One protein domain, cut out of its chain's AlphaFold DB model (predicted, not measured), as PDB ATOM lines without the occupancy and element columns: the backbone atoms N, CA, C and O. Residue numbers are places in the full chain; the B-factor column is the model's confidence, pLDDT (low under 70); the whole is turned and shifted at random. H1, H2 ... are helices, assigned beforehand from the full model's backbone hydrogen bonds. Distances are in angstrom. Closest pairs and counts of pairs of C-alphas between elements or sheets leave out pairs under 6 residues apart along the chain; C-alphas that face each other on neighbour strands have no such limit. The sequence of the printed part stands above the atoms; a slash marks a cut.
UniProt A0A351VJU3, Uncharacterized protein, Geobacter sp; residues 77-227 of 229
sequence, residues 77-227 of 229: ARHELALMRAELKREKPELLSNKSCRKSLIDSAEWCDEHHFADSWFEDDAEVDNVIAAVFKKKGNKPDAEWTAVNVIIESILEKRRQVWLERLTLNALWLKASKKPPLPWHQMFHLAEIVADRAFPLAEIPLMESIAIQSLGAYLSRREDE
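AT A GLANCE: This is residues 77 to 227 of the 229 residues of an uncharacterized protein of Geobacter sp (UniProt A0A351VJU3). What shape do these helices make? They form an elongated body of two lobes: in one, H1 packs on the helical hairpin of H7 and H8, with H3 across H8 and short H2 by H1; in the other, H9 crosses the helical hairpin of H5 and H6. Residues 222 to 227 of H9 stick out, and short H4 packs on residues 208 to 212 of H9. What is it made of, and how large is it? The printed part has 151 residues with nine named helices, H1 to H9 in order, and no named strand: it is all helix, with mostly crossed packing. It is compact, with a radius of gyration of the C-alphas of 16.7 A and spans of 54 by 32 by 24 A.

HOW THE PARTS SIT: What does the first helix touch? H1, residues 77 to 91, touches H7, residues 162 to 178, with residues 77 to 81 alone, at a steep tilt of 39 degrees, the same way; the closest C-alphas, of Ala 77 and Glu 167, are 5.3 A apart. With residues 85 to 89 alone it touches H2, residues 93 to 96, where the closest C-alphas, of Leu 88 and Leu 96, are 6.9 A apart. What touches H8, residues 186 to 197? H7 makes a hairpin with it at a shallow tilt of 15 degrees, opposite ways, the closest C-alphas being Leu 176 and Trp 186, 5.0 A. H3, residues 98 to 107, touches its residues 188 to 192 alone, about perpendicular at 87 degrees, closest at the C-alphas of Ser 104 and Gln 188, 4.9 A; H1 touches it too, closest at the C-alphas of Leu 81 and Phe 190, 7.0 A, with residues 78 to 84 alone. Which helix is the hub? H9, residues 207 to 227, touches H3, H4 of residues 111 to 114, H5 of residues 126 to 139 and H6 of residues 145 to 158; with H6 the closest C-alphas are Val 150 and Ala 213, 5.3 A, at a steep tilt of 65 degrees. H5 and H6 are a hairpin at a shallow tilt of 34 degrees, only just short of steep. Are the helix backbones complete? Each O i to N i+4 pair is within hydrogen-bond range in H1, H3 and H5 to H9; H2 and H4 are too short for such a pair.

IN THESE COORDINATES: Where do the ends lie? C-alpha 77 begins H1 at (355.548, 356.454, 369.980), and C-alpha 227 ends H9 at (366.256, 372.450, 403.476). Which helices are longest? From first to last C-alpha H9 measures 30.7 A, H7 24.2 A and H1 20.9 A.

THE WHOLE: How far does it reach? The two C-alphas farthest apart, of Arg 90 and Gly 140, are 54.5 A apart. Is the printed part broken, and is any link long? It has no cut, and the link from H4 to H5, 11 residues, is long. Is confidence low anywhere? The mean pLDDT of the printed part is 95.5, and no printed residue is under 70.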
ATOM      1  N   ALA A  77     356.122 357.409 369.043       97.38
ATOM      2  CA  ALA A  77     355.548 356.454 369.980       97.38
ATOM      3  C   ALA A  77     354.292 355.756 369.428       97.38
ATOM      4  O   ALA A  77     354.109 354.559 369.636       97.38
ATOM      5  N   ARG A  78     353.429 356.465 368.689       97.69
ATOM      6  CA  ARG A  78     352.185 355.876 368.161       97.69
ATOM      7  C   ARG A  78     352.476 354.904 367.029       97.69
ATOM      8  O   ARG A  78     351.823 353.864 366.939       97.69
ATOM      9  N   HIS A  79     353.455 355.225 366.188       97.50
ATOM     10  CA  HIS A  79     353.922 354.309 365.155       97.50
ATOM     11  C   HIS A  79     354.478 353.015 365.766       97.50
ATOM     12  O   HIS A  79     354.060 351.923 365.380       97.50
ATOM     13  N   GLU A  80     355.350 353.126 366.768       97.88
ATOM     14  CA  GLU A  80     355.963 351.970 367.432       97.88
ATOM     15  C   GLU A  80     354.936 351.103 368.174       97.88
ATOM     16  O   GLU A  80     354.975 349.871 368.092       97.88
ATOM     17  N   LEU A  81     353.943 351.720 368.824       98.38
ATOM     18  CA  LEU A  81     352.815 350.990 369.408       98.38
ATOM     19  C   LEU A  81     352.000 350.250 368.344       98.38
ATOM     20  O   LEU A  81     351.649 349.085 368.545       98.38
ATOM     21  N   ALA A  82     351.749 350.856 367.181       98.44
ATOM     22  CA  ALA A  82     351.058 350.177 366.088       98.44
ATOM     23  C   ALA A  82     351.841 348.953 365.572       98.44
ATOM     24  O   ALA A  82     351.237 347.903 365.321       98.44
ATOM     25  N   LEU A  83     353.172 349.049 365.470       98.12
ATOM     26  CA  LEU A  83     354.041 347.926 365.099       98.12
ATOM     27  C   LEU A  83     354.004 346.807 366.149       98.12
ATOM     28  O   LEU A  83     353.772 345.646 365.802       98.12
ATOM     29  N   MET A  84     354.155 347.149 367.432       98.31
ATOM     30  CA  MET A  84     354.057 346.192 368.540       98.31
ATOM     31  C   MET A  84     352.689 345.501 368.588       98.31
ATOM     32  O   MET A  84     352.609 344.283 368.757       98.31
ATOM     33  N   ARG A  85     351.602 346.249 368.369       98.50
ATOM     34  CA  ARG A  85     350.239 345.708 368.296       98.50
ATOM     35  C   ARG A  85     350.084 344.725 367.137       98.50
ATOM     36  O   ARG A  85     349.480 343.663 367.312       98.50
ATOM     37  N   ALA A  86     350.601 345.062 365.955       98.38
ATOM     38  CA  ALA A  86     350.551 344.191 364.781       98.38
ATOM     39  C   ALA A  86     351.338 342.890 365.003       98.38
ATOM     40  O   ALA A  86     350.871 341.815 364.621       98.38
ATOM     41  N   GLU A  87     352.491 342.975 365.664       97.81
ATOM     42  CA  GLU A  87     353.282 341.813 366.065       97.81
ATOM     43  C   GLU A  87     352.537 340.922 367.060       97.81
ATOM     44  O   GLU A  87     352.383 339.731 366.795       97.81
ATOM     45  N   LEU A  88     351.987 341.486 368.144       97.81
ATOM     46  CA  LEU A  88     351.184 340.715 369.101       97.81
ATOM     47  C   LEU A  88     350.006 340.032 368.413       97.81
ATOM     48  O   LEU A  88     349.749 338.861 368.658       97.81
ATOM     49  N   LYS A  89     349.318 340.725 367.502       98.00
ATOM     50  CA  LYS A  89     348.201 340.143 366.751       98.00
ATOM     51  C   LYS A  89     348.630 338.937 365.909       98.00
ATOM     52  O   LYS A  89     347.845 338.004 365.756       98.00
ATOM     53  N   ARG A  90     349.839 338.972 365.343       98.00
ATOM     54  CA  ARG A  90     350.389 337.898 364.509       98.00
ATOM     55  C   ARG A  90     350.890 336.722 365.344       98.00
ATOM     56  O   ARG A  90     350.682 335.581 364.952       98.00
ATOM     57  N   GLU A  91     351.574 337.000 366.447       97.25
ATOM     58  CA  GLU A  91     352.364 335.994 367.163       97.25
ATOM     59  C   GLU A  91     351.683 335.477 368.428       97.25
ATOM     60  O   GLU A  91     351.813 334.296 368.745       97.25
ATOM     61  N   LYS A  92     350.982 336.352 369.158       96.81
ATOM     62  CA  LYS A  92     350.404 336.084 370.488       96.81
ATOM     63  C   LYS A  92     349.097 336.869 370.708       96.81
ATOM     64  O   LYS A  92     349.031 337.732 371.592       96.81
ATOM     65  N   PRO A  93     348.051 336.645 369.888       96.62
ATOM     66  CA  PRO A  93     346.823 337.443 369.923       96.62
ATOM     67  C   PRO A  93     346.081 337.375 371.267       96.62
ATOM     68  O   PRO A  93     345.358 338.305 371.618       96.62
ATOM     69  N   GLU A  94     346.276 336.317 372.054       96.62
ATOM     70  CA  GLU A  94     345.730 336.171 373.406       96.62
ATOM     71  C   GLU A  94     346.215 337.262 374.375       96.62
ATOM     72  O   GLU A  94     345.480 337.653 375.292       96.62
ATOM     73  N   LEU A  95     347.414 337.811 374.140       97.06
ATOM     74  CA  LEU A  95     347.973 338.913 374.924       97.06
ATOM     75  C   LEU A  95     347.310 340.256 374.605       97.06
ATOM     76  O   LEU A  95     347.449 341.187 375.385       97.06
ATOM     77  N   LEU A  96     346.538 340.366 373.518       97.31
ATOM     78  CA  LEU A  96     345.721 341.549 373.213       97.31
ATOM     79  C   LEU A  96     344.326 341.499 373.852       97.31
ATOM     80  O   LEU A  96     343.508 342.389 373.628       97.31
ATOM     81  N   SER A  97     344.022 340.458 374.629       96.81
ATOM     82  CA  SER A  97     342.724 340.334 375.288       96.81
ATOM     83  C   SER A  97     342.508 341.416 376.351       96.81
ATOM     84  O   SER A  97     343.430 341.801 377.073       96.81
ATOM     85  N   ASN A  98     341.247 341.819 376.548       96.44
ATOM     86  CA  ASN A  98     340.856 342.734 377.631       96.44
ATOM     87  C   ASN A  98     341.301 342.232 379.014       96.44
ATOM     88  O   ASN A  98     341.591 343.032 379.897       96.44
ATOM     89  N   LYS A  99     341.380 340.908 379.207       97.38
ATOM     90  CA  LYS A  99     341.882 340.304 380.446       97.38
ATOM     91  C   LYS A  99     343.366 340.607 380.662       97.38
ATOM     92  O   LYS A  99     343.741 340.958 381.775       97.38
ATOM     93  N   SER A 100     344.194 340.474 379.623       97.00
ATOM     94  CA  SER A 100     345.624 340.802 379.696       97.00
ATOM     95  C   SER A 100     345.838 342.302 379.913       97.00
ATOM     96  O   SER A 100     346.590 342.679 380.810       97.00
ATOM     97  N   CYS A 101     345.099 343.145 379.186       97.31
ATOM     98  CA  CYS A 101     345.135 344.597 379.369       97.31
ATOM     99  C   CYS A 101     344.751 344.999 380.806       97.31
ATOM    100  O   CYS A 101     345.528 345.654 381.494       97.31
ATOM    101  N   ARG A 102     343.614 344.504 381.319       97.25
ATOM    102  CA  ARG A 102     343.162 344.787 382.691       97.25
ATOM    103  C   ARG A 102     344.140 344.287 383.751       97.25
ATOM    104  O   ARG A 102     344.349 344.979 384.738       97.25
ATOM    105  N   LYS A 103     344.722 343.098 383.565       96.94
ATOM    106  CA  LYS A 103     345.763 342.600 384.472       96.94
ATOM    107  C   LYS A 103     346.965 343.543 384.489       96.94
ATOM    108  O   LYS A 103     347.376 343.937 385.566       96.94
ATOM    109  N   SER A 104     347.464 343.939 383.318       97.31
ATOM    110  CA  SER A 104     348.594 344.875 383.213       97.31
ATOM    111  C   SER A 104     348.301 346.189 383.937       97.31
ATOM    112  O   SER A 104     349.144 346.671 384.678       97.31
ATOM    113  N   LEU A 105     347.088 346.728 383.773       97.19
ATOM    114  CA  LEU A 105     346.658 347.952 384.450       97.19
ATOM    115  C   LEU A 105     346.665 347.808 385.980       97.19
ATOM    116  O   LEU A 105     347.161 348.695 386.663       97.19
ATOM    117  N   ILE A 106     346.149 346.694 386.512       96.38
ATOM    118  CA  ILE A 106     346.128 346.425 387.960       96.38
ATOM    119  C   ILE A 106     347.549 346.246 388.499       96.38
ATOM    120  O   ILE A 106     347.918 346.917 389.454       96.38
ATOM    121  N   ASP A 107     348.345 345.383 387.861       96.44
ATOM    122  CA  ASP A 107     349.717 345.085 388.288       96.44
ATOM    123  C   ASP A 107     350.603 346.352 388.261       96.44
ATOM    124  O   ASP A 107     351.556 346.461 389.025       96.44
ATOM    125  N   SER A 108     350.284 347.335 387.408       96.69
ATOM    126  CA  SER A 108     351.076 348.564 387.266       96.69
ATOM    127  C   SER A 108     351.121 349.464 388.502       96.69
ATOM    128  O   SER A 108     352.004 350.317 388.581       96.69
ATOM    129  N   ALA A 109     350.216 349.263 389.464       95.06
ATOM    130  CA  ALA A 109     350.225 349.984 390.736       95.06
ATOM    131  C   ALA A 109     351.516 349.727 391.534       95.06
ATOM    132  O   ALA A 109     352.056 350.644 392.149       95.06
ATOM    133  N   GLU A 110     352.026 348.493 391.477       93.75
ATOM    134  CA  GLU A 110     353.132 348.012 392.312       93.75
ATOM    135  C   GLU A 110     354.501 348.179 391.630       93.75
ATOM    136  O   GLU A 110     355.537 348.040 392.270       93.75
ATOM    137  N   TRP A 111     354.557 348.528 390.337       94.69
ATOM    138  CA  TRP A 111     355.826 348.593 389.591       94.69
ATOM    139  C   TRP A 111     356.832 349.581 390.174       94.69
ATOM    140  O   TRP A 111     358.031 349.323 390.140       94.69
ATOM    141  N   CYS A 112     356.333 350.701 390.690       91.19
ATOM    142  CA  CYS A 112     357.127 351.733 391.349       91.19
ATOM    143  C   CYS A 112     357.814 351.233 392.631       91.19
ATOM    144  O   CYS A 112     358.859 351.765 392.987       91.19
ATOM    145  N   ASP A 113     357.257 350.206 393.277       89.81
ATOM    146  CA  ASP A 113     357.779 349.625 394.515       89.81
ATOM    147  C   ASP A 113     358.573 348.332 394.254       89.81
ATOM    148  O   ASP A 113     359.541 348.026 394.952       89.81
ATOM    149  N   GLU A 114     358.179 347.553 393.243       91.12
ATOM    150  CA  GLU A 114     358.748 346.232 392.958       91.12
ATOM    151  C   GLU A 114     359.900 346.248 391.947       91.12
ATOM    152  O   GLU A 114     360.623 345.249 391.805       91.12
ATOM    153  N   HIS A 115     360.060 347.328 391.179       89.44
ATOM    154  CA  HIS A 115     360.977 347.335 390.048       89.44
ATOM    155  C   HIS A 115     361.885 348.562 389.984       89.44
ATOM    156  O   HIS A 115     361.467 349.655 389.623       89.44
ATOM    157  N   HIS A 116     363.191 348.311 390.110       86.38
ATOM    158  CA  HIS A 116     364.236 349.340 390.062       86.38
ATOM    159  C   HIS A 116     364.270 350.219 388.805       86.38
ATOM    160  O   HIS A 116     364.836 351.309 388.817       86.38
ATOM    161  N   PHE A 117     363.696 349.775 387.680       86.81
ATOM    162  CA  PHE A 117     363.623 350.638 386.494       86.81
ATOM    163  C   PHE A 117     362.688 351.842 386.704       86.81
ATOM    164  O   PHE A 117     362.784 352.812 385.950       86.81
ATOM    165  N   ALA A 118     361.790 351.768 387.689       90.12
ATOM    166  CA  ALA A 118     360.828 352.802 388.036       90.12
ATOM    167  C   ALA A 118     361.291 353.701 389.197       90.12
ATOM    168  O   ALA A 118     360.608 354.671 389.497       90.12
ATOM    169  N   ASP A 119     362.472 353.469 389.787       87.50
ATOM    170  CA  ASP A 119     363.004 354.269 390.913       87.50
ATOM    171  C   ASP A 119     363.172 355.765 390.568       87.50
ATOM    172  O   ASP A 119     363.245 356.621 391.443       87.50
ATOM    173  N   SER A 120     363.252 356.090 389.274       87.94
ATOM    174  CA  SER A 120     363.377 357.459 388.750       87.94
ATOM    175  C   SER A 120     362.082 357.992 388.123       87.94
ATOM    176  O   SER A 120     362.100 358.959 387.355       87.94
ATOM    177  N   TRP A 121     360.949 357.329 388.359       95.00
ATOM    178  CA  TRP A 121     359.678 357.674 387.727       95.00
ATOM    179  C   TRP A 121     358.873 358.639 388.583       95.00
ATOM    180  O   TRP A 121     357.833 358.315 389.144       95.00
ATOM    181  N   PHE A 122     359.335 359.878 388.583       96.31
ATOM    182  CA  PHE A 122     358.647 360.997 389.195       96.31
ATOM    183  C   PHE A 122     358.882 362.270 388.380       96.31
ATOM    184  O   PHE A 122     359.775 362.334 387.529       96.31
ATOM    185  N   GLU A 123     358.037 363.266 388.606       97.62
ATOM    186  CA  GLU A 123     358.210 364.614 388.084       97.62
ATOM    187  C   GLU A 123     358.880 365.466 389.155       97.62
ATOM    188  O   GLU A 123     358.442 365.490 390.307       97.62
ATOM    189  N   ASP A 124     359.937 366.169 388.764       95.12
ATOM    190  CA  ASP A 124     360.734 366.960 389.689       95.12
ATOM    191  C   ASP A 124     361.235 368.247 389.049       95.12
ATOM    192  O   ASP A 124     362.323 368.314 388.474       95.12
ATOM    193  N   ASP A 125     360.400 369.279 389.111       95.62
ATOM    194  CA  ASP A 125     360.781 370.616 388.698       95.62
ATOM    195  C   ASP A 125     359.964 371.696 389.411       95.62
ATOM    196  O   ASP A 125     359.042 371.437 390.189       95.62
ATOM    197  N   ALA A 126     360.291 372.949 389.099       95.88
ATOM    198  CA  ALA A 126     359.652 374.107 389.698       95.88
ATOM    199  C   ALA A 126     358.132 374.181 389.446       95.88
ATOM    200  O   ALA A 126     357.418 374.783 390.247       95.88
ATOM    201  N   GLU A 127     357.601 373.634 388.345       97.12
ATOM    202  CA  GLU A 127     356.149 373.616 388.114       97.12
ATOM    203  C   GLU A 127     355.466 372.679 389.118       97.12
ATOM    204  O   GLU A 127     354.461 373.065 389.724       97.12
ATOM    205  N   VAL A 128     356.052 371.498 389.340       96.75
ATOM    206  CA  VAL A 128     355.596 370.518 390.337       96.75
ATOM    207  C   VAL A 128     355.609 371.133 391.736       96.75
ATOM    208  O   VAL A 128     354.573 371.154 392.406       96.75
ATOM    209  N   ASP A 129     356.733 371.732 392.138       96.56
ATOM    210  CA  ASP A 129     356.893 372.368 393.451       96.56
ATOM    211  C   ASP A 129     355.832 373.449 393.696       96.56
ATOM    212  O   ASP A 129     355.201 373.502 394.755       96.56
ATOM    213  N   ASN A 130     355.591 374.305 392.697       96.62
ATOM    214  CA  ASN A 130     354.612 375.387 392.792       96.62
ATOM    215  C   ASN A 130     353.184 374.862 392.972       96.62
ATOM    216  O   ASN A 130     352.414 375.407 393.771       96.62
ATOM    217  N   VAL A 131     352.825 373.808 392.236       96.69
ATOM    218  CA  VAL A 131     351.509 373.173 392.325       96.69
ATOM    219  C   VAL A 131     351.301 372.553 393.707       96.69
ATOM    220  O   VAL A 131     350.276 372.811 394.348       96.69
ATOM    221  N   ILE A 132     352.288 371.811 394.210       96.25
ATOM    222  CA  ILE A 132     352.227 371.178 395.530       96.25
ATOM    223  C   ILE A 132     352.167 372.244 396.638       96.25
ATOM    224  O   ILE A 132     351.295 372.198 397.515       96.25
ATOM    225  N   ALA A 133     353.027 373.265 396.578       94.88
ATOM    226  CA  ALA A 133     353.053 374.353 397.554       94.88
ATOM    227  C   ALA A 133     351.720 375.121 397.614       94.88
ATOM    228  O   ALA A 133     351.264 375.492 398.700       94.88
ATOM    229  N   ALA A 134     351.056 375.332 396.472       95.75
ATOM    230  CA  ALA A 134     349.742 375.968 396.425       95.75
ATOM    231  C   ALA A 134     348.664 375.142 397.152       95.75
ATOM    232  O   ALA A 134     347.830 375.714 397.865       95.75
ATOM    233  N   VAL A 135     348.702 373.809 397.027       95.94
ATOM    234  CA  VAL A 135     347.799 372.902 397.753       95.94
ATOM    235  C   VAL A 135     348.025 373.019 399.257       95.94
ATOM    236  O   VAL A 135     347.075 373.314 399.989       95.94
ATOM    237  N   PHE A 136     349.270 372.886 399.724       94.31
ATOM    238  CA  PHE A 136     349.587 372.977 401.154       94.31
ATOM    239  C   PHE A 136     349.306 374.363 401.739       94.31
ATOM    240  O   PHE A 136     348.791 374.463 402.851       94.31
ATOM    241  N   LYS A 137     349.522 375.446 400.984       94.12
ATOM    242  CA  LYS A 137     349.151 376.804 401.416       94.12
ATOM    243  C   LYS A 137     347.642 376.953 401.642       94.12
ATOM    244  O   LYS A 137     347.224 377.667 402.549       94.12
ATOM    245  N   LYS A 138     346.813 376.299 400.819       93.75
ATOM    246  CA  LYS A 138     345.344 376.371 400.907       93.75
ATOM    247  C   LYS A 138     344.761 375.410 401.945       93.75
ATOM    248  O   LYS A 138     343.758 375.728 402.587       93.75
ATOM    249  N   LYS A 139     345.327 374.209 402.063       90.62
ATOM    250  CA  LYS A 139     344.808 373.136 402.922       90.62
ATOM    251  C   LYS A 139     345.437 373.140 404.316       90.62
ATOM    252  O   LYS A 139     344.747 372.749 405.253       90.62
ATOM    253  N   GLY A 140     346.665 373.630 404.481       85.38
ATOM    254  CA  GLY A 140     347.425 373.496 405.725       85.38
ATOM    255  C   GLY A 140     347.612 372.022 406.096       85.38
ATOM    256  O   GLY A 140     347.727 371.174 405.217       85.38
ATOM    257  N   ASN A 141     347.539 371.710 407.391       81.00
ATOM    258  CA  ASN A 141     347.713 370.349 407.927       81.00
ATOM    259  C   ASN A 141     346.421 369.513 407.884       81.00
ATOM    260  O   ASN A 141     346.135 368.747 408.805       81.00
ATOM    261  N   LYS A 142     345.571 369.713 406.871       89.00
ATOM    262  CA  LYS A 142     344.355 368.901 406.742       89.00
ATOM    263  C   LYS A 142     344.725 367.458 406.379       89.00
ATOM    264  O   LYS A 142     345.624 367.277 405.562       89.00
ATOM    265  N   PRO A 143     343.994 366.452 406.899       83.81
ATOM    266  CA  PRO A 143     344.287 365.043 406.626       83.81
ATOM    267  C   PRO A 143     344.269 364.662 405.138       83.81
ATOM    268  O   PRO A 143     344.877 363.675 404.755       83.81
ATOM    269  N   ASP A 144     343.571 365.430 404.297       93.38
ATOM    270  CA  ASP A 144     343.431 365.180 402.862       93.38
ATOM    271  C   ASP A 144     344.399 366.001 401.990       93.38
ATOM    272  O   ASP A 144     344.269 365.993 400.764       93.38
ATOM    273  N   ALA A 145     345.333 366.754 402.584       93.88
ATOM    274  CA  ALA A 145     346.213 367.662 401.848       93.88
ATOM    275  C   ALA A 145     347.145 366.920 400.877       93.88
ATOM    276  O   ALA A 145     347.232 367.313 399.715       93.88
ATOM    277  N   GLU A 146     347.773 365.830 401.324       95.06
ATOM    278  CA  GLU A 146     348.673 365.009 400.502       95.06
ATOM    279  C   GLU A 146     347.932 364.369 399.332       95.06
ATOM    280  O   GLU A 146     348.326 364.532 398.181       95.06
ATOM    281  N   TRP A 147     346.785 363.741 399.597       96.25
ATOM    282  CA  TRP A 147     345.967 363.160 398.535       96.25
ATOM    283  C   TRP A 147     345.429 364.215 397.562       96.25
ATOM    284  O   TRP A 147     345.335 363.985 396.356       96.25
ATOM    285  N   THR A 148     345.108 365.414 398.055       96.81
ATOM    286  CA  THR A 148     344.776 366.541 397.174       96.81
ATOM    287  C   THR A 148     345.972 366.893 396.285       96.81
ATOM    288  O   THR A 148     345.777 367.140 395.100       96.81
ATOM    289  N   ALA A 149     347.196 366.907 396.820       97.25
ATOM    290  CA  ALA A 149     348.395 367.194 396.039       97.25
ATOM    291  C   ALA A 149     348.638 366.132 394.958       97.25
ATOM    292  O   ALA A 149     348.849 366.511 393.809       97.25
ATOM    293  N   VAL A 150     348.500 364.841 395.283       98.06
ATOM    294  CA  VAL A 150     348.588 363.730 394.314       98.06
ATOM    295  C   VAL A 150     347.620 363.938 393.147       98.06
ATOM    296  O   VAL A 150     348.048 363.976 391.995       98.06
ATOM    297  N   ASN A 151     346.334 364.179 393.423       97.69
ATOM    298  CA  ASN A 151     345.344 364.405 392.363       97.69
ATOM    299  C   ASN A 151     345.682 365.624 391.495       97.69
ATOM    300  O   ASN A 151     345.586 365.567 390.271       97.69
ATOM    301  N   VAL A 152     346.128 366.724 392.112       97.69
ATOM    302  CA  VAL A 152     346.491 367.930 391.360       97.69
ATOM    303  C   VAL A 152     347.747 367.697 390.508       97.69
ATOM    304  O   VAL A 152     347.799 368.209 389.390       97.69
ATOM    305  N   ILE A 153     348.727 366.906 390.964       98.50
ATOM    306  CA  ILE A 153     349.877 366.494 390.140       98.50
ATOM    307  C   ILE A 153     349.386 365.732 388.905       98.50
ATOM    308  O   ILE A 153     349.767 366.080 387.786       98.50
ATOM    309  N   ILE A 154     348.495 364.752 389.071       98.38
ATOM    310  CA  ILE A 154     347.963 363.982 387.940       98.38
ATOM    311  C   ILE A 154     347.258 364.907 386.935       98.38
ATOM    312  O   ILE A 154     347.599 364.925 385.751       98.38
ATOM    313  N   GLU A 155     346.314 365.722 387.405       97.12
ATOM    314  CA  GLU A 155     345.469 366.566 386.552       97.12
ATOM    315  C   GLU A 155     346.216 367.745 385.912       97.12
ATOM    316  O   GLU A 155     345.919 368.138 384.783       97.12
ATOM    317  N   SER A 156     347.166 368.351 386.631       96.38
ATOM    318  CA  SER A 156     347.798 369.615 386.222       96.38
ATOM    319  C   SER A 156     349.211 369.455 385.677       96.38
ATOM    320  O   SER A 156     349.667 370.355 384.965       96.38
ATOM    321  N   ILE A 157     349.900 368.358 386.000       98.31
ATOM    322  CA  ILE A 157     351.263 368.069 385.542       98.31
ATOM    323  C   ILE A 157     351.244 366.883 384.581       98.31
ATOM    324  O   ILE A 157     351.556 367.061 383.401       98.31
ATOM    325  N   LEU A 158     350.837 365.697 385.045       98.12
ATOM    326  CA  LEU A 158     350.949 364.474 384.244       98.12
ATOM    327  C   LEU A 158     350.088 364.541 382.983       98.12
ATOM    328  O   LEU A 158     350.563 364.179 381.912       98.12
ATOM    329  N   GLU A 159     348.868 365.081 383.054       97.56
ATOM    330  CA  GLU A 159     348.020 365.251 381.864       97.56
ATOM    331  C   GLU A 159     348.640 366.191 380.819       97.56
ATOM    332  O   GLU A 159     348.616 365.901 379.619       97.56
ATOM    333  N   LYS A 160     349.273 367.293 381.250       97.44
ATOM    334  CA  LYS A 160     350.012 368.179 380.331       97.44
ATOM    335  C   LYS A 160     351.215 367.467 379.713       97.44
ATOM    336  O   LYS A 160     351.538 367.708 378.551       97.44
ATOM    337  N   ARG A 161     351.850 366.574 380.476       97.81
ATOM    338  CA  ARG A 161     353.031 365.787 380.088       97.81
ATOM    339  C   ARG A 161     352.677 364.398 379.555       97.81
ATOM    340  O   ARG A 161     353.568 363.578 379.353       97.81
ATOM    341  N   ARG A 162     351.404 364.133 379.234       98.06
ATOM    342  CA  ARG A 162     350.924 362.822 378.765       98.06
ATOM    343  C   ARG A 162     351.740 362.278 377.595       98.06
ATOM    344  O   ARG A 162     352.003 361.084 377.535       98.06
ATOM    345  N   GLN A 163     352.147 363.146 376.666       97.44
ATOM    346  CA  GLN A 163     352.965 362.749 375.518       97.44
ATOM    347  C   GLN A 163     354.370 362.282 375.935       97.44
ATOM    348  O   GLN A 163     354.856 361.291 375.403       97.44
ATOM    349  N   VAL A 164     354.983 362.931 376.929       96.38
ATOM    350  CA  VAL A 164     356.286 362.528 377.485       96.38
ATOM    351  C   VAL A 164     356.179 361.152 378.142       96.38
ATOM    352  O   VAL A 164     357.018 360.283 377.911       96.38
ATOM    353  N   TRP A 165     355.109 360.914 378.906       97.81
ATOM    354  CA  TRP A 165     354.853 359.607 379.517       97.81
ATOM    355  C   TRP A 165     354.525 358.526 378.491       97.81
ATOM    356  O   TRP A 165     355.030 357.413 378.604       97.81
ATOM    357  N   LEU A 166     353.759 358.847 377.447       98.50
ATOM    358  CA  LEU A 166     353.526 357.941 376.322       98.50
ATOM    359  C   LEU A 166     354.848 357.506 375.678       98.50
ATOM    360  O   LEU A 166     355.069 356.314 375.457       98.50
ATOM    361  N   GLU A 167     355.733 358.458 375.395       97.44
ATOM    362  CA  GLU A 167     357.041 358.177 374.807       97.44
ATOM    363  C   GLU A 167     357.903 357.326 375.737       97.44
ATOM    364  O   GLU A 167     358.427 356.294 375.313       97.44
ATOM    365  N   ARG A 168     357.977 357.691 377.022       96.31
ATOM    366  CA  ARG A 168     358.719 356.938 378.037       96.31
ATOM    367  C   ARG A 168     358.224 355.497 378.146       96.31
ATOM    368  O   ARG A 168     359.040 354.578 378.107       96.31
ATOM    369  N   LEU A 169     356.914 355.274 378.252       97.88
ATOM    370  CA  LEU A 169     356.341 353.927 378.359       97.88
ATOM    371  C   LEU A 169     356.558 353.117 377.078       97.88
ATOM    372  O   LEU A 169     356.885 351.934 377.145       97.88
ATOM    373  N   THR A 170     356.455 353.752 375.910       98.38
ATOM    374  CA  THR A 170     356.703 353.085 374.626       98.38
ATOM    375  C   THR A 170     358.166 352.661 374.491       98.38
ATOM    376  O   THR A 170     358.446 351.520 374.124       98.38
ATOM    377  N   LEU A 171     359.112 353.535 374.854       96.12
ATOM    378  CA  LEU A 171     360.539 353.199 374.888       96.12
ATOM    379  C   LEU A 171     360.828 352.069 375.881       96.12
ATOM    380  O   LEU A 171     361.581 351.156 375.555       96.12
ATOM    381  N   ASN A 172     360.193 352.075 377.056       95.56
ATOM    382  CA  ASN A 172     360.329 350.985 378.023       95.56
ATOM    383  C   ASN A 172     359.751 349.665 377.493       95.56
ATOM    384  O   ASN A 172     360.349 348.613 377.701       95.56
ATOM    385  N   ALA A 173     358.638 349.692 376.758       97.50
ATOM    386  CA  ALA A 173     358.100 348.492 376.122       97.50
ATOM    387  C   ALA A 173     359.083 347.919 375.086       97.50
ATOM    388  O   ALA A 173     359.352 346.715 375.096       97.50
ATOM    389  N   LEU A 174     359.680 348.772 374.246       96.88
ATOM    390  CA  LEU A 174     360.723 348.374 373.292       96.88
ATOM    391  C   LEU A 174     361.972 347.828 374.001       96.88
ATOM    392  O   LEU A 174     362.497 346.787 373.607       96.88
ATOM    393  N   TRP A 175     362.406 348.481 375.079       95.69
ATOM    394  CA  TRP A 175     363.537 348.051 375.899       95.69
ATOM    395  C   TRP A 175     363.313 346.665 376.503       95.69
ATOM    396  O   TRP A 175     364.154 345.777 376.348       95.69
ATOM    397  N   LEU A 176     362.161 346.442 377.140       96.00
ATOM    398  CA  LEU A 176     361.784 345.152 377.720       96.00
ATOM    399  C   LEU A 176     361.679 344.066 376.645       96.00
ATOM    400  O   LEU A 176     362.084 342.928 376.874       96.00
ATOM    401  N   LYS A 177     361.169 344.413 375.460       96.31
ATOM    402  CA  LYS A 177     361.065 343.496 374.321       96.31
ATOM    403  C   LYS A 177     362.438 343.080 373.783       96.31
ATOM    404  O   LYS A 177     362.618 341.919 373.426       96.31
ATOM    405  N   ALA A 178     363.397 344.004 373.739       96.50
ATOM    406  CA  ALA A 178     364.764 343.750 373.283       96.50
ATOM    407  C   ALA A 178     365.678 343.139 374.361       96.50
ATOM    408  O   ALA A 178     366.801 342.724 374.065       96.50
ATOM    409  N   SER A 179     365.223 343.106 375.613       94.88
ATOM    410  CA  SER A 179     365.990 342.606 376.750       94.88
ATOM    411  C   SER A 179     366.017 341.081 376.797       94.88
ATOM    412  O   SER A 179     365.003 340.413 376.610       94.88
ATOM    413  N   LYS A 180     367.175 340.503 377.138       92.31
ATOM    414  CA  LYS A 180     367.317 339.041 377.284       92.31
ATOM    415  C   LYS A 180     366.569 338.476 378.493       92.31
ATOM    416  O   LYS A 180     366.119 337.334 378.458       92.31
ATOM    417  N   LYS A 181     366.504 339.246 379.581       91.44
ATOM    418  CA  LYS A 181     365.862 338.871 380.850       91.44
ATOM    419  C   LYS A 181     365.080 340.066 381.401       91.44
ATOM    420  O   LYS A 181     365.559 340.710 382.332       91.44
ATOM    421  N   PRO A 182     363.940 340.420 380.790       93.50
ATOM    422  CA  PRO A 182     363.168 341.561 381.250       93.50
ATOM    423  C   PRO A 182     362.538 341.272 382.628       93.50
ATOM    424  O   PRO A 182     362.102 340.140 382.855       93.50
ATOM    425  N   PRO A 183     362.478 342.262 383.539       91.81
ATOM    426  CA  PRO A 183     361.890 342.104 384.872       91.81
ATOM    427  C   PRO A 183     360.369 341.907 384.834       91.81
ATOM    428  O   PRO A 183     359.817 341.281 385.731       91.81
ATOM    429  N   LEU A 184     359.709 342.361 383.765       94.06
ATOM    430  CA  LEU A 184     358.306 342.076 383.482       94.06
ATOM    431  C   LEU A 184     358.076 341.810 381.988       94.06
ATOM    432  O   LEU A 184     358.880 342.221 381.145       94.06
ATOM    433  N   PRO A 185     356.971 341.148 381.612       95.81
ATOM    434  CA  PRO A 185     356.635 340.947 380.211       95.81
ATOM    435  C   PRO A 185     356.373 342.277 379.488       95.81
ATOM    436  O   PRO A 185     355.498 343.045 379.880       95.81
ATOM    437  N   TRP A 186     357.061 342.511 378.366       97.25
ATOM    438  CA  TRP A 186     356.980 343.776 377.616       97.25
ATOM    439  C   TRP A 186     355.559 344.171 377.181       97.25
ATOM    440  O   TRP A 186     355.244 345.356 377.093       97.25
ATOM    441  N   HIS A 187     354.682 343.189 376.937       98.00
ATOM    442  CA  HIS A 187     353.300 343.447 376.528       98.00
ATOM    443  C   HIS A 187     352.495 344.172 377.615       98.00
ATOM    444  O   HIS A 187     351.543 344.872 377.289       98.00
ATOM    445  N   GLN A 188     352.872 344.036 378.893       98.00
ATOM    446  CA  GLN A 188     352.225 344.786 379.967       98.00
ATOM    447  C   GLN A 188     352.529 346.280 379.837       98.00
ATOM    448  O   GLN A 188     351.608 347.090 379.823       98.00
ATOM    449  N   MET A 189     353.799 346.641 379.631       97.75
ATOM    450  CA  MET A 189     354.211 348.025 379.376       97.75
ATOM    451  C   MET A 189     353.547 348.593 378.111       97.75
ATOM    452  O   MET A 189     353.081 349.729 378.110       97.75
ATOM    453  N   PHE A 190     353.432 347.778 377.057       98.56
ATOM    454  CA  PHE A 190     352.687 348.123 375.841       98.56
ATOM    455  C   PHE A 190     351.216 348.466 376.131       98.56
ATOM    456  O   PHE A 190     350.722 349.471 375.627       98.56
ATOM    457  N   HIS A 191     350.516 347.673 376.954       98.56
ATOM    458  CA  HIS A 191     349.121 347.963 377.310       98.56
ATOM    459  C   HIS A 191     348.986 349.302 378.030       98.56
ATOM    460  O   HIS A 191     348.093 350.075 377.700       98.56
ATOM    461  N   LEU A 192     349.888 349.602 378.967       98.25
ATOM    462  CA  LEU A 192     349.883 350.884 379.675       98.25
ATOM    463  C   LEU A 192     350.150 352.050 378.721       98.25
ATOM    464  O   LEU A 192     349.440 353.050 378.771       98.25
ATOM    465  N   ALA A 193     351.112 351.905 377.810       98.56
ATOM    466  CA  ALA A 193     351.378 352.909 376.786       98.56
ATOM    467  C   ALA A 193     350.149 353.155 375.886       98.56
ATOM    468  O   ALA A 193     349.806 354.306 375.635       98.56
ATOM    469  N   GLU A 194     349.431 352.107 375.464       98.44
ATOM    470  CA  GLU A 194     348.191 352.249 374.682       98.44
ATOM    471  C   GLU A 194     347.073 352.954 375.464       98.44
ATOM    472  O   GLU A 194     346.367 353.786 374.897       98.44
ATOM    473  N   ILE A 195     346.922 352.665 376.762       98.06
ATOM    474  CA  ILE A 195     345.937 353.344 377.621       98.06
ATOM    475  C   ILE A 195     346.305 354.826 377.784       98.06
ATOM    476  O   ILE A 195     345.452 355.693 377.632       98.06
ATOM    477  N   VAL A 196     347.582 355.144 378.012       98.44
ATOM    478  CA  VAL A 196     348.068 356.535 378.084       98.44
ATOM    479  C   VAL A 196     347.888 357.264 376.746       98.44
ATOM    480  O   VAL A 196     347.600 358.466 376.725       98.44
ATOM    481  N   ALA A 197     348.019 356.553 375.621       98.06
ATOM    482  CA  ALA A 197     347.816 357.102 374.285       98.06
ATOM    483  C   ALA A 197     346.355 357.492 374.003       98.06
ATOM    484  O   ALA A 197     346.133 358.362 373.142       98.06
ATOM    485  N   ASP A 198     345.397 356.864 374.696       96.88
ATOM    486  CA  ASP A 198     343.965 357.138 374.615       96.88
ATOM    487  C   ASP A 198     343.589 358.354 375.475       96.88
ATOM    488  O   ASP A 198     343.524 358.310 376.702       96.88
ATOM    489  N   ARG A 199     343.303 359.475 374.805       94.44
ATOM    490  CA  ARG A 199     342.899 360.725 375.465       94.44
ATOM    491  C   ARG A 199     341.500 360.665 376.078       94.44
ATOM    492  O   ARG A 199     341.162 361.560 376.845       94.44
ATOM    493  N   ALA A 200     340.685 359.667 375.733       96.00
ATOM    494  CA  ALA A 200     339.395 359.463 376.383       96.00
ATOM    495  C   ALA A 200     339.543 358.825 377.773       96.00
ATOM    496  O   ALA A 200     338.605 358.900 378.564       96.00
ATOM    497  N   PHE A 201     340.702 358.226 378.075       96.06
ATOM    498  CA  PHE A 201     341.000 357.611 379.363       96.06
ATOM    499  C   PHE A 201     341.817 358.581 380.243       96.06
ATOM    500  O   PHE A 201     342.973 358.885 379.910       96.06
ATOM    501  N   PRO A 202     341.251 359.113 381.345       96.44
ATOM    502  CA  PRO A 202     341.969 360.020 382.243       96.44
ATOM    503  C   PRO A 202     343.194 359.345 382.862       96.44
ATOM    504  O   PRO A 202     343.121 358.180 383.248       96.44
ATOM    505  N   LEU A 203     344.307 360.071 383.017       98.00
ATOM    506  CA  LEU A 203     345.493 359.512 383.682       98.00
ATOM    507  C   LEU A 203     345.215 359.149 385.147       98.00
ATOM    508  O   LEU A 203     345.828 358.220 385.652       98.00
ATOM    509  N   ALA A 204     344.256 359.813 385.797       96.50
ATOM    510  CA  ALA A 204     343.836 359.504 387.166       96.50
ATOM    511  C   ALA A 204     343.225 358.102 387.334       96.50
ATOM    512  O   ALA A 204     343.183 357.585 388.439       96.50
ATOM    513  N   GLU A 205     342.778 357.469 386.246       96.44
ATOM    514  CA  GLU A 205     342.244 356.101 386.264       96.44
ATOM    515  C   GLU A 205     343.339 355.047 385.993       96.44
ATOM    516  O   GLU A 205     343.055 353.853 385.868       96.44
ATOM    517  N   ILE A 206     344.601 355.475 385.841       97.75
ATOM    518  CA  ILE A 206     345.755 354.610 385.581       97.75
ATOM    519  C   ILE A 206     346.579 354.494 386.872       97.75
ATOM    520  O   ILE A 206     347.263 355.457 387.219       97.75
ATOM    521  N   PRO A 207     346.604 353.327 387.548       97.50
ATOM    522  CA  PRO A 207     347.299 353.173 388.830       97.50
ATOM    523  C   PRO A 207     348.776 353.571 388.789       97.50
ATOM    524  O   PRO A 207     349.265 354.228 389.696       97.50
ATOM    525  N   LEU A 208     349.475 353.275 387.690       97.88
ATOM    526  CA  LEU A 208     350.856 353.719 387.503       97.88
ATOM    527  C   LEU A 208     351.030 355.246 387.599       97.88
ATOM    528  O   LEU A 208     352.027 355.714 388.139       97.88
ATOM    529  N   MET A 209     350.089 356.029 387.063       98.19
ATOM    530  CA  MET A 209     350.167 357.498 387.094       98.19
ATOM    531  C   MET A 209     349.931 358.038 388.505       98.19
ATOM    532  O   MET A 209     350.528 359.044 388.881       98.19
ATOM    533  N   GLU A 210     349.105 357.353 389.295       97.88
ATOM    534  CA  GLU A 210     348.955 357.622 390.723       97.88
ATOM    535  C   GLU A 210     350.261 357.343 391.475       97.88
ATOM    536  O   GLU A 210     350.750 358.230 392.174       97.88
ATOM    537  N   SER A 211     350.889 356.181 391.258       97.75
ATOM    538  CA  SER A 211     352.179 355.841 391.877       97.75
ATOM    539  C   SER A 211     353.277 356.854 391.521       97.75
ATOM    540  O   SER A 211     354.003 357.315 392.400       97.75
ATOM    541  N   ILE A 212     353.347 357.291 390.258       98.19
ATOM    542  CA  ILE A 212     354.264 358.355 389.809       98.19
ATOM    543  C   ILE A 212     353.984 359.677 390.540       98.19
ATOM    544  O   ILE A 212     354.912 360.363 390.976       98.19
ATOM    545  N   ALA A 213     352.714 360.063 390.686       98.31
ATOM    546  CA  ALA A 213     352.344 361.284 391.395       98.31
ATOM    547  C   ALA A 213     352.683 361.210 392.896       98.31
ATOM    548  O   ALA A 213     353.133 362.205 393.467       98.31
ATOM    549  N   ILE A 214     352.537 360.033 393.517       97.38
ATOM    550  CA  ILE A 214     352.967 359.769 394.897       97.38
ATOM    551  C   ILE A 214     354.488 359.916 395.025       97.38
ATOM    552  O   ILE A 214     354.943 360.643 395.908       97.38
ATOM    553  N   GLN A 215     355.279 359.314 394.130       96.81
ATOM    554  CA  GLN A 215     356.739 359.481 394.142       96.81
ATOM    555  C   GLN A 215     357.155 360.945 393.933       96.81
ATOM    556  O   GLN A 215     358.068 361.428 394.601       96.81
ATOM    557  N   SER A 216     356.451 361.677 393.064       98.00
ATOM    558  CA  SER A 216     356.695 363.109 392.820       98.00
ATOM    559  C   SER A 216     356.445 363.954 394.072       98.00
ATOM    560  O   SER A 216     357.243 364.828 394.412       98.00
ATOM    561  N   LEU A 217     355.364 363.667 394.808       97.44
ATOM    562  CA  LEU A 217     355.108 364.291 396.105       97.44
ATOM    563  C   LEU A 217     356.190 363.921 397.132       97.44
ATOM    564  O   LEU A 217     356.657 364.796 397.857       97.44
ATOM    565  N   GLY A 218     356.603 362.653 397.175       95.75
ATOM    566  CA  GLY A 218     357.679 362.180 398.047       95.75
ATOM    567  C   GLY A 218     358.992 362.930 397.813       95.75
ATOM    568  O   GLY A 218     359.562 363.459 398.763       95.75
ATOM    569  N   ALA A 219     359.414 363.068 396.553       95.50
ATOM    570  CA  ALA A 219     360.620 363.807 396.175       95.50
ATOM    571  C   ALA A 219     360.584 365.271 396.652       95.50
ATOM    572  O   ALA A 219     361.557 365.766 397.226       95.50
ATOM    573  N   TYR A 220     359.440 365.946 396.488       95.62
ATOM    574  CA  TYR A 220     359.233 367.299 397.012       95.62
ATOM    575  C   TYR A 220     359.361 367.358 398.542       95.62
ATOM    576  O   TYR A 220     360.028 368.249 399.070       95.62
ATOM    577  N   LEU A 221     358.728 366.430 399.267       94.25
ATOM    578  CA  LEU A 221     358.754 366.422 400.732       94.25
ATOM    579  C   LEU A 221     360.167 366.172 401.270       94.25
ATOM    580  O   LEU A 221     360.612 366.928 402.132       94.25
ATOM    581  N   SER A 222     360.895 365.202 400.711       92.25
ATOM    582  CA  SER A 222     362.273 364.902 401.117       92.25
ATOM    583  C   SER A 222     363.201 366.108 400.960       92.25
ATOM    584  O   SER A 222     363.930 366.441 401.890       92.25
ATOM    585  N   ARG A 223     363.114 366.851 399.846       91.31
ATOM    586  CA  ARG A 223     363.907 368.083 399.681       91.31
ATOM    587  C   ARG A 223     363.600 369.136 400.738       91.31
ATOM    588  O   ARG A 223     364.500 369.820 401.212       91.31
ATOM    589  N   ARG A 224     362.328 369.295 401.106       86.25
ATOM    590  CA  ARG A 224     361.929 370.288 402.111       86.25
ATOM    591  C   ARG A 224     362.366 369.920 403.521       86.25
ATOM    592  O   ARG A 224     362.564 370.823 404.332       86.25
ATOM    593  N   GLU A 225     362.491 368.631 403.814       85.62
ATOM    594  CA  GLU A 225     363.095 368.154 405.057       85.62
ATOM    595  C   GLU A 225     364.594 368.473 405.096       85.62
ATOM    596  O   GLU A 225     365.069 368.963 406.120       85.62
ATOM    597  N   ASP A 226     365.306 368.297 403.979       83.19
ATOM    598  CA  ASP A 226     366.736 368.616 403.861       83.19
ATOM    599  C   ASP A 226     367.021 370.130 403.941       83.19
ATOM    600  O   ASP A 226     368.010 370.540 404.540       83.19
ATOM    601  N   GLU A 227     366.149 370.980 403.386       76.81
ATOM    602  CA  GLU A 227     366.256 372.450 403.476       76.81
ATOM    603  C   GLU A 227     365.878 373.017 404.858       76.81
ATOM    604  O   GLU A 227     366.174 374.175 405.166       76.81
TER     605      GLU A 227